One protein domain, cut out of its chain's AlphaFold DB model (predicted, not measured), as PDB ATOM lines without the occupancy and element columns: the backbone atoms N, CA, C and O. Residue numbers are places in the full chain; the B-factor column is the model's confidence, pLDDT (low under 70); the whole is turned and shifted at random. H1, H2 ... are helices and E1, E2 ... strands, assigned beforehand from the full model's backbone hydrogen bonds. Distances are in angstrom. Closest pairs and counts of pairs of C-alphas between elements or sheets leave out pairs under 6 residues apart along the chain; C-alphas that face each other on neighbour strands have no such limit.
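This is residues 2 to 63 of the 66 residues of an uncharacterized protein of Nitrospira sp (UniProt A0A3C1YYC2). A long helix, H1, runs over one face of a two-stranded hairpin, E1 and E2, and a short helix, H2, sits beside E2 on the side away from E1. The layering is loosely formed: H1 has one pair of C-alphas within 8 A with E1 and none with E2, and a long loop, residues 16 to 27, turns back from H1 to E1 at one end of the hairpin. The printed part has 62 residues, with two named helices and two named strands in the order H1, E1, E2, H2; the sheet, order E1 - E2, is antiparallel, and the class is mixed, helices and strands. The whole is compact, with a radius of gyration of the C-alphas of 12.0 A, and the C-alphas span 34 by 23 by 16 A.

H1 is residues 2 to 15, 20.8 A from first to last C-alpha, beginning at C-alpha 2 at (-7.179, -11.638, -60.736). E1 is residues 28 to 33, 15.3 A long, with C-alpha 28 at (-17.645, -16.484, -41.273). E2 is residues 42 to 47, 16.1 A long. H2 is residues 58 to 62, 6.6 A long, ending at C-alpha 62 at (-19.073, -0.788, -54.434).

The closest C-alphas of H1 and E1 are those of Leu 15 and Tyr 28, 7.3 A apart. H1 and E2 are near each other, with 7 pairs of C-alphas within 10 A. E1 and E2 form a hairpin of antiparallel neighbours, with 152 degrees between their directions. The C-alphas of Leu 30 and Ala 45 face each other at 4.8 A. N 31 and O 44 are within hydrogen-bond range at 2.8 A, and so are N 44 and O 31 at 2.9 A. Residues 45 to 46 of E2 also pair with residues 53 to 54, antiparallel. E2 and H2 have 6 pairs of C-alphas within 8 A; the closest are those of Gly 42 and Gly 61, 4.7 A apart. H2 is apart from H1 and from E1. In H1 and H2 every O i to N i+4 pair is within hydrogen-bond range.

The two C-alphas farthest apart are those of Gly 24 and Leu 37, at 34.2 A. The printed part has no cut. The link from H1 to E1, 12 residues, is long; those from E1 to E2, 8 residues, and from E2 to H2, 10 residues, are short. The mean pLDDT of the printed part is 72.4, and 24 residues are under 70, namely residues 2 to 7, 34 to 42 and 55 to 63; H2 has a mean of 45.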
ATOM      1  N   HIS A   2      -8.235 -11.850 -61.759       47.94
ATOM      2  CA  HIS A   2      -7.179 -11.638 -60.736       47.94
ATOM      3  C   HIS A   2      -7.516 -10.595 -59.645       47.94
ATOM      4  O   HIS A   2      -7.286 -10.844 -58.463       47.94
ATOM      5  N   LYS A   3      -8.124  -9.456 -60.013       55.31
ATOM      6  CA  LYS A   3      -8.516  -8.402 -59.054       55.31
ATOM      7  C   LYS A   3      -9.548  -8.877 -58.019       55.31
ATOM      8  O   LYS A   3      -9.480  -8.484 -56.860       55.31
ATOM      9  N   GLN A   4     -10.472  -9.752 -58.420       56.53
ATOM     10  CA  GLN A   4     -11.528 -10.271 -57.542       56.53
ATOM     11  C   GLN A   4     -10.978 -11.279 -56.520       56.53
ATOM     12  O   GLN A   4     -11.359 -11.234 -55.353       56.53
ATOM     13  N   VAL A   5     -10.020 -12.125 -56.918       62.81
ATOM     14  CA  VAL A   5      -9.354 -13.081 -56.011       62.81
ATOM     15  C   VAL A   5      -8.574 -12.351 -54.909       62.81
ATOM     16  O   VAL A   5      -8.690 -12.704 -53.735       62.81
ATOM     17  N   GLY A   6      -7.844 -11.283 -55.258       65.50
ATOM     18  CA  GLY A   6      -7.127 -10.457 -54.278       65.50
ATOM     19  C   GLY A   6      -8.051  -9.803 -53.239       65.50
ATOM     20  O   GLY A   6      -7.709  -9.742 -52.058       65.50
ATOM     21  N   ARG A   7      -9.252  -9.388 -53.664       67.62
ATOM     22  CA  ARG A   7     -10.283  -8.771 -52.810       67.62
ATOM     23  C   ARG A   7     -10.942  -9.781 -51.861       67.62
ATOM     24  O   ARG A   7     -11.088  -9.498 -50.682       67.62
ATOM     25  N   ILE A   8     -11.236 -11.009 -52.299       72.81
ATOM     26  CA  ILE A   8     -11.692 -12.082 -51.383       72.81
ATOM     27  C   ILE A   8     -10.640 -12.345 -50.291       72.81
ATOM     28  O   ILE A   8     -10.972 -12.543 -49.119       72.81
ATOM     29  N   GLY A   9      -9.359 -12.309 -50.667       74.50
ATOM     30  CA  GLY A   9      -8.240 -12.457 -49.740       74.50
ATOM     31  C   GLY A   9      -8.121 -11.325 -48.712       74.50
ATOM     32  O   GLY A   9      -7.717 -11.591 -47.578       74.50
ATOM     33  N   SER A  10      -8.468 -10.077 -49.052       77.31
ATOM     34  CA  SER A  10      -8.477  -8.972 -48.078       77.31
ATOM     35  C   SER A  10      -9.615  -9.125 -47.072       77.31
ATOM     36  O   SER A  10      -9.362  -9.052 -45.874       77.31
ATOM     37  N   VAL A  11     -10.824  -9.462 -47.531       77.00
ATOM     38  CA  VAL A  11     -11.980  -9.691 -46.647       77.00
ATOM     39  C   VAL A  11     -11.729 -10.838 -45.678       77.00
ATOM     40  O   VAL A  11     -12.008 -10.730 -44.486       77.00
ATOM     41  N   ARG A  12     -11.157 -11.948 -46.164       78.06
ATOM     42  CA  ARG A  12     -10.781 -13.068 -45.293       78.06
ATOM     43  C   ARG A  12      -9.820 -12.637 -44.189       78.06
ATOM     44  O   ARG A  12     -10.009 -13.055 -43.051       78.06
ATOM     45  N   ARG A  13      -8.812 -11.821 -44.518       81.06
ATOM     46  CA  ARG A  13      -7.856 -11.288 -43.536       81.06
ATOM     47  C   ARG A  13      -8.534 -10.363 -42.536       81.06
ATOM     48  O   ARG A  13      -8.257 -10.467 -41.352       81.06
ATOM     49  N   GLU A  14      -9.447  -9.517 -42.993       79.25
ATOM     50  CA  GLU A  14     -10.155  -8.581 -42.123       79.25
ATOM     51  C   GLU A  14     -11.093  -9.285 -41.130       79.25
ATOM     52  O   GLU A  14     -11.230  -8.861 -39.987       79.25
ATOM     53  N   LEU A  15     -11.731 -10.379 -41.548       78.88
ATOM     54  CA  LEU A  15     -12.593 -11.191 -40.684       78.88
ATOM     55  C   LEU A  15     -11.808 -12.103 -39.740       78.88
ATOM     56  O   LEU A  15     -12.355 -12.548 -38.729       78.88
ATOM     57  N   HIS A  16     -10.554 -12.408 -40.068       81.12
ATOM     58  CA  HIS A  16      -9.733 -13.305 -39.272       81.12
ATOM     59  C   HIS A  16      -9.528 -12.735 -37.861       81.12
ATOM     60  O   HIS A  16      -9.102 -11.597 -37.692       81.12
ATOM     61  N   GLY A  17      -9.884 -13.517 -36.841       78.12
ATOM     62  CA  GLY A  17      -9.795 -13.106 -35.436       78.12
ATOM     63  C   GLY A  17     -10.902 -12.159 -34.948       78.12
ATOM     64  O   GLY A  17     -10.995 -11.923 -33.746       78.12
ATOM     65  N   LYS A  18     -11.792 -11.648 -35.817       84.25
ATOM     66  CA  LYS A  18     -12.903 -10.781 -35.388       84.25
ATOM     67  C   LYS A  18     -14.106 -11.607 -34.925       84.25
ATOM     68  O   LYS A  18     -14.803 -12.200 -35.743       84.25
ATOM     69  N   ALA A  19     -14.441 -11.576 -33.639       87.69
ATOM     70  CA  ALA A  19     -15.659 -12.214 -33.136       87.69
ATOM     71  C   ALA A  19     -16.939 -11.601 -33.741       87.69
ATOM     72  O   ALA A  19     -16.995 -10.419 -34.099       87.69
ATOM     73  N   CYS A  20     -17.974 -12.426 -33.890       86.50
ATOM     74  CA  CYS A  20     -19.301 -11.988 -34.289       86.50
ATOM     75  C   CYS A  20     -19.900 -11.146 -33.159       86.50
ATOM     76  O   CYS A  20     -19.983 -11.650 -32.038       86.50
ATOM     77  N   PRO A  21     -20.387  -9.924 -33.434       85.38
ATOM     78  CA  PRO A  21     -20.925  -9.053 -32.388       85.38
ATOM     79  C   PRO A  21     -22.204  -9.606 -31.744       85.38
ATOM     80  O   PRO A  21     -22.589  -9.169 -30.670       85.38
ATOM     81  N   PHE A  22     -22.863 -10.578 -32.383       87.31
ATOM     82  CA  PHE A  22     -24.134 -11.127 -31.912       87.31
ATOM     83  C   PHE A  22     -24.005 -12.420 -31.104       87.31
ATOM     84  O   PHE A  22     -24.887 -12.721 -30.311       87.31
ATOM     85  N   CYS A  23     -22.968 -13.226 -31.349       91.38
ATOM     86  CA  CYS A  23     -22.837 -14.551 -30.724       91.38
ATOM     87  C   CYS A  23     -21.409 -14.917 -30.302       91.38
ATOM     88  O   CYS A  23     -21.183 -16.021 -29.822       91.38
ATOM     89  N   GLY A  24     -20.423 -14.044 -30.528       89.50
ATOM     90  CA  GLY A  24     -19.016 -14.317 -30.219       89.50
ATOM     91  C   GLY A  24     -18.310 -15.283 -31.182       89.50
ATOM     92  O   GLY A  24     -17.087 -15.401 -31.139       89.50
ATOM     93  N   GLY A  25     -19.030 -15.940 -32.097       88.88
ATOM     94  CA  GLY A  25     -18.448 -16.866 -33.071       88.88
ATOM     95  C   GLY A  25     -17.430 -16.205 -34.007       88.88
ATOM     96  O   GLY A  25     -17.637 -15.092 -34.475       88.88
ATOM     97  N   GLN A  26     -16.336 -16.897 -34.325       88.44
ATOM     98  CA  GLN A  26     -15.217 -16.330 -35.105       88.44
ATOM     99  C   GLN A  26     -15.158 -16.823 -36.559       88.44
ATOM    100  O   GLN A  26     -14.314 -16.393 -37.342       88.44
ATOM    101  N   LYS A  27     -16.045 -17.752 -36.936       88.94
ATOM    102  CA  LYS A  27     -16.110 -18.301 -38.293       88.94
ATOM    103  C   LYS A  27     -17.157 -17.560 -39.115       88.94
ATOM    104  O   LYS A  27     -18.313 -17.446 -38.698       88.94
ATOM    105  N   TYR A  28     -16.763 -17.132 -40.310       86.69
ATOM    106  CA  TYR A  28     -17.645 -16.484 -41.273       86.69
ATOM    107  C   TYR A  28     -17.622 -17.219 -42.607       86.69
ATOM    108  O   TYR A  28     -16.579 -17.684 -43.064       86.69
ATOM    109  N   GLN A  29     -18.786 -17.281 -43.237       87.12
ATOM    110  CA  GLN A  29     -18.949 -17.621 -44.639       87.12
ATOM    111  C   GLN A  29     -18.939 -16.331 -45.451       87.12
ATOM    112  O   GLN A  29     -19.543 -15.336 -45.051       87.12
ATOM    113  N   LEU A  30     -18.266 -16.361 -46.593       82.31
ATOM    114  CA  LEU A  30     -18.346 -15.290 -47.574       82.31
ATOM    115  C   LEU A  30     -19.479 -15.607 -48.536       82.31
ATOM    116  O   LEU A  30     -19.506 -16.689 -49.120       82.31
ATOM    117  N   VAL A  31     -20.412 -14.675 -48.667       79.62
ATOM    118  CA  VAL A  31     -21.580 -14.811 -49.525       79.62
ATOM    119  C   VAL A  31     -21.462 -13.787 -50.635       79.62
ATOM    120  O   VAL A  31     -21.389 -12.586 -50.382       79.62
ATOM    121  N   LEU A  32     -21.420 -14.282 -51.867       74.12
ATOM    122  CA  LEU A  32     -21.511 -13.460 -53.060       74.12
ATOM    123  C   LEU A  32     -22.989 -13.378 -53.445       74.12
ATOM    124  O   LEU A  32     -23.604 -14.401 -53.747       74.12
ATOM    125  N   ARG A  33     -23.565 -12.182 -53.424       73.00
ATOM    126  CA  ARG A  33     -24.892 -11.923 -53.979       73.00
ATOM    127  C   ARG A  33     -24.701 -11.233 -55.318       73.00
ATOM    128  O   ARG A  33     -24.136 -10.149 -55.372       73.00
ATOM    129  N   ALA A  34     -25.159 -11.899 -56.368       66.69
ATOM    130  CA  ALA A  34     -25.353 -11.317 -57.684       66.69
ATOM    131  C   ALA A  34     -26.865 -11.196 -57.903       66.69
ATOM    132  O   ALA A  34     -27.599 -12.174 -57.762       66.69
ATOM    133  N   GLN A  35     -27.327  -9.990 -58.170       63.19
ATOM    134  CA  GLN A  35     -28.673  -9.641 -58.578       63.19
ATOM    135  C   GLN A  35     -28.631  -9.239 -60.050       63.19
ATOM    136  O   GLN A  35     -27.653  -8.714 -60.565       63.19
ATOM    137  N   THR A  36     -29.724  -9.487 -60.758       57.72
ATOM    138  CA  THR A  36     -29.879  -9.085 -62.161       57.72
ATOM    139  C   THR A  36     -30.069  -7.573 -62.335       57.72
ATOM    140  O   THR A  36     -30.044  -7.086 -63.462       57.72
ATOM    141  N   LEU A  37     -30.258  -6.828 -61.239       54.41
ATOM    142  CA  LEU A  37     -30.454  -5.381 -61.223       54.41
ATOM    143  C   LEU A  37     -29.160  -4.659 -60.810       54.41
ATOM    144  O   LEU A  37     -28.594  -4.989 -59.765       54.41
ATOM    145  N   PRO A  38     -28.713  -3.651 -61.582       52.75
ATOM    146  CA  PRO A  38     -27.506  -2.902 -61.269       52.75
ATOM    147  C   PRO A  38     -27.665  -2.178 -59.926       52.75
ATOM    148  O   PRO A  38     -28.610  -1.414 -59.734       52.75
ATOM    149  N   GLY A  39     -26.733  -2.417 -58.999       54.88
ATOM    150  CA  GLY A  39     -26.598  -1.628 -57.769       54.88
ATOM    151  C   GLY A  39     -26.643  -2.391 -56.444       54.88
ATOM    152  O   GLY A  39     -26.426  -1.772 -55.408       54.88
ATOM    153  N   ASN A  40     -26.889  -3.707 -56.434       55.94
ATOM    154  CA  ASN A  40     -26.935  -4.479 -55.179       55.94
ATOM    155  C   ASN A  40     -26.234  -5.849 -55.278       55.94
ATOM    156  O   ASN A  40     -26.594  -6.823 -54.603       55.94
ATOM    157  N   ASP A  41     -25.223  -5.899 -56.144       61.41
ATOM    158  CA  ASP A  41     -24.256  -6.989 -56.229       61.41
ATOM    159  C   ASP A  41     -23.171  -6.755 -55.184       61.41
ATOM    160  O   ASP A  41     -22.559  -5.690 -55.153       61.41
ATOM    161  N   GLY A  42     -22.942  -7.729 -54.307       69.81
ATOM    162  CA  GLY A  42     -22.130  -7.521 -53.113       69.81
ATOM    163  C   GLY A  42     -21.517  -8.801 -52.565       69.81
ATOM    164  O   GLY A  42     -22.131  -9.869 -52.581       69.81
ATOM    165  N   LEU A  43     -20.296  -8.685 -52.044       74.38
ATOM    166  CA  LEU A  43     -19.672  -9.704 -51.206       74.38
ATOM    167  C   LEU A  43     -19.907  -9.322 -49.743       74.38
ATOM    168  O   LEU A  43     -19.478  -8.254 -49.323       74.38
ATOM    169  N   PHE A  44     -20.542 -10.193 -48.963       77.25
ATOM    170  CA  PHE A  44     -20.755  -9.966 -47.532       77.25
ATOM    171  C   PHE A  44     -20.307 -11.152 -46.684       77.25
ATOM    172  O   PHE A  44     -20.181 -12.287 -47.150       77.25
ATOM    173  N   ALA A  45     -20.056 -10.880 -45.406       83.00
ATOM    174  CA  ALA A  45     -19.678 -11.883 -44.427       83.00
ATOM    175  C   ALA A  45     -20.899 -12.311 -43.614       83.00
ATOM    176  O   ALA A  45     -21.629 -11.483 -43.078       83.00
ATOM    177  N   ARG A  46     -21.100 -13.615 -43.463       87.31
ATOM    178  CA  ARG A  46     -22.170 -14.190 -42.646       87.31
ATOM    179  C   ARG A  46     -21.574 -15.049 -41.548       87.31
ATOM    180  O   ARG A  46     -20.772 -15.935 -41.835       87.31
ATOM    181  N   CYS A  47     -21.945 -14.814 -40.293       88.88
ATOM    182  CA  CYS A  47     -21.472 -15.667 -39.205       88.88
ATOM    183  C   CYS A  47     -21.958 -17.108 -39.415       88.88
ATOM    184  O   CYS A  47     -23.141 -17.337 -39.644       88.88
ATOM    185  N   SER A  48     -21.062 -18.089 -39.299       89.44
ATOM    186  CA  SER A  48     -21.421 -19.502 -39.498       89.44
ATOM    187  C   SER A  48     -22.306 -20.066 -38.381       89.44
ATOM    188  O   SER A  48     -22.953 -21.085 -38.586       89.44
ATOM    189  N   GLN A  49     -22.318 -19.429 -37.205       91.69
ATOM    190  CA  GLN A  49     -23.095 -19.879 -36.046       91.69
ATOM    191  C   GLN A  49     -24.493 -19.253 -36.025       91.69
ATOM    192  O   GLN A  49     -25.483 -19.964 -36.136       91.69
ATOM    193  N   CYS A  50     -24.590 -17.925 -35.923       91.56
ATOM    194  CA  CYS A  50     -25.883 -17.243 -35.797       91.56
ATOM    195  C   CYS A  50     -26.497 -16.801 -37.132       91.56
ATOM    196  O   CYS A  50     -27.563 -16.194 -37.133       91.56
ATOM    197  N   GLN A  51     -25.814 -17.047 -38.258       89.00
ATOM    198  CA  GLN A  51     -26.256 -16.707 -39.619       89.00
ATOM    199  C   GLN A  51     -26.517 -15.213 -39.874       89.00
ATOM    200  O   GLN A  51     -26.939 -14.843 -40.970       89.00
ATOM    201  N   ARG A  52     -26.223 -14.334 -38.910       84.62
ATOM    202  CA  ARG A  52     -26.351 -12.889 -39.091       84.62
ATOM    203  C   ARG A  52     -25.266 -12.377 -40.026       84.62
ATOM    204  O   ARG A  52     -24.098 -12.780 -39.929       84.62
ATOM    205  N   ALA A  53     -25.674 -11.493 -40.929       78.38
ATOM    206  CA  ALA A  53     -24.749 -10.743 -41.753       78.38
ATOM    207  C   ALA A  53     -23.937  -9.805 -40.856       78.38
ATOM    208  O   ALA A  53     -24.457  -9.190 -39.924       78.38
ATOM    209  N   LYS A  54     -22.643  -9.734 -41.130       71.62
ATOM    210  CA  LYS A  54     -21.797  -8.637 -40.703       71.62
ATOM    211  C   LYS A  54     -21.706  -7.736 -41.922       71.62
ATOM    212  O   LYS A  54     -21.179  -8.180 -42.944       71.62
ATOM    213  N   GLU A  55     -22.292  -6.546 -41.832       62.66
ATOM    214  CA  GLU A  55     -22.103  -5.519 -42.850       62.66
ATOM    215  C   GLU A  55     -20.596  -5.281 -42.956       62.66
ATOM    216  O   GLU A  55     -19.935  -4.862 -42.005       62.66
ATOM    217  N   LEU A  56     -20.038  -5.731 -44.077       62.09
ATOM    218  CA  LEU A  56     -18.742  -5.264 -44.528       62.09
ATOM    219  C   LEU A  56     -19.018  -3.864 -45.062       62.09
ATOM    220  O   LEU A  56     -20.033  -3.692 -45.736       62.09
ATOM    221  N   ASP A  57     -18.167  -2.908 -44.702       52.84
ATOM    222  CA  ASP A  57     -18.296  -1.494 -45.063       52.84
ATOM    223  C   ASP A  57     -18.840  -1.324 -46.497       52.84
ATOM    224  O   ASP A  57     -18.415  -2.049 -47.403       52.84
ATOM    225  N   GLU A  58     -19.802  -0.418 -46.711       46.12
ATOM    226  CA  GLU A  58     -20.464  -0.196 -48.010       46.12
ATOM    227  C   GLU A  58     -19.455   0.065 -49.142       46.12
ATOM    228  O   GLU A  58     -19.706  -0.250 -50.313       46.12
ATOM    229  N   GLU A  59     -18.277   0.579 -48.784       45.00
ATOM    230  CA  GLU A  59     -17.141   0.758 -49.681       45.00
ATOM    231  C   GLU A  59     -16.723  -0.563 -50.348       45.00
ATOM    232  O   GLU A  59     -16.399  -0.603 -51.532       45.00
ATOM    233  N   LEU A  60     -16.838  -1.683 -49.639       44.97
ATOM    234  CA  LEU A  60     -16.483  -3.010 -50.113       44.97
ATOM    235  C   LEU A  60     -17.499  -3.598 -51.109       44.97
ATOM    236  O   LEU A  60     -17.115  -4.337 -52.021       44.97
ATOM    237  N   GLY A  61     -18.781  -3.241 -50.970       42.81
ATOM    238  CA  GLY A  61     -19.850  -3.606 -51.908       42.81
ATOM    239  C   GLY A  61     -19.735  -2.869 -53.246       42.81
ATOM    240  O   GLY A  61     -19.912  -3.467 -54.307       42.81
ATOM    241  N   ARG A  62     -19.315  -1.596 -53.221       44.94
ATOM    242  CA  ARG A  62     -19.073  -0.788 -54.434       44.94
ATOM    243  C   ARG A  62     -17.876  -1.259 -55.264       44.94
ATOM    244  O   ARG A  62     -17.789  -0.974 -56.456       44.94
ATOM    245  N   ILE A  63     -16.969  -2.032 -54.672       46.19
ATOM    246  CA  ILE A  63     -15.727  -2.491 -55.305       46.19
ATOM    247  C   ILE A  63     -15.954  -3.653 -56.308       46.19
ATOM    248  O   ILE A  63     -15.005  -4.113 -56.942       46.19
TER     249      ILE A  63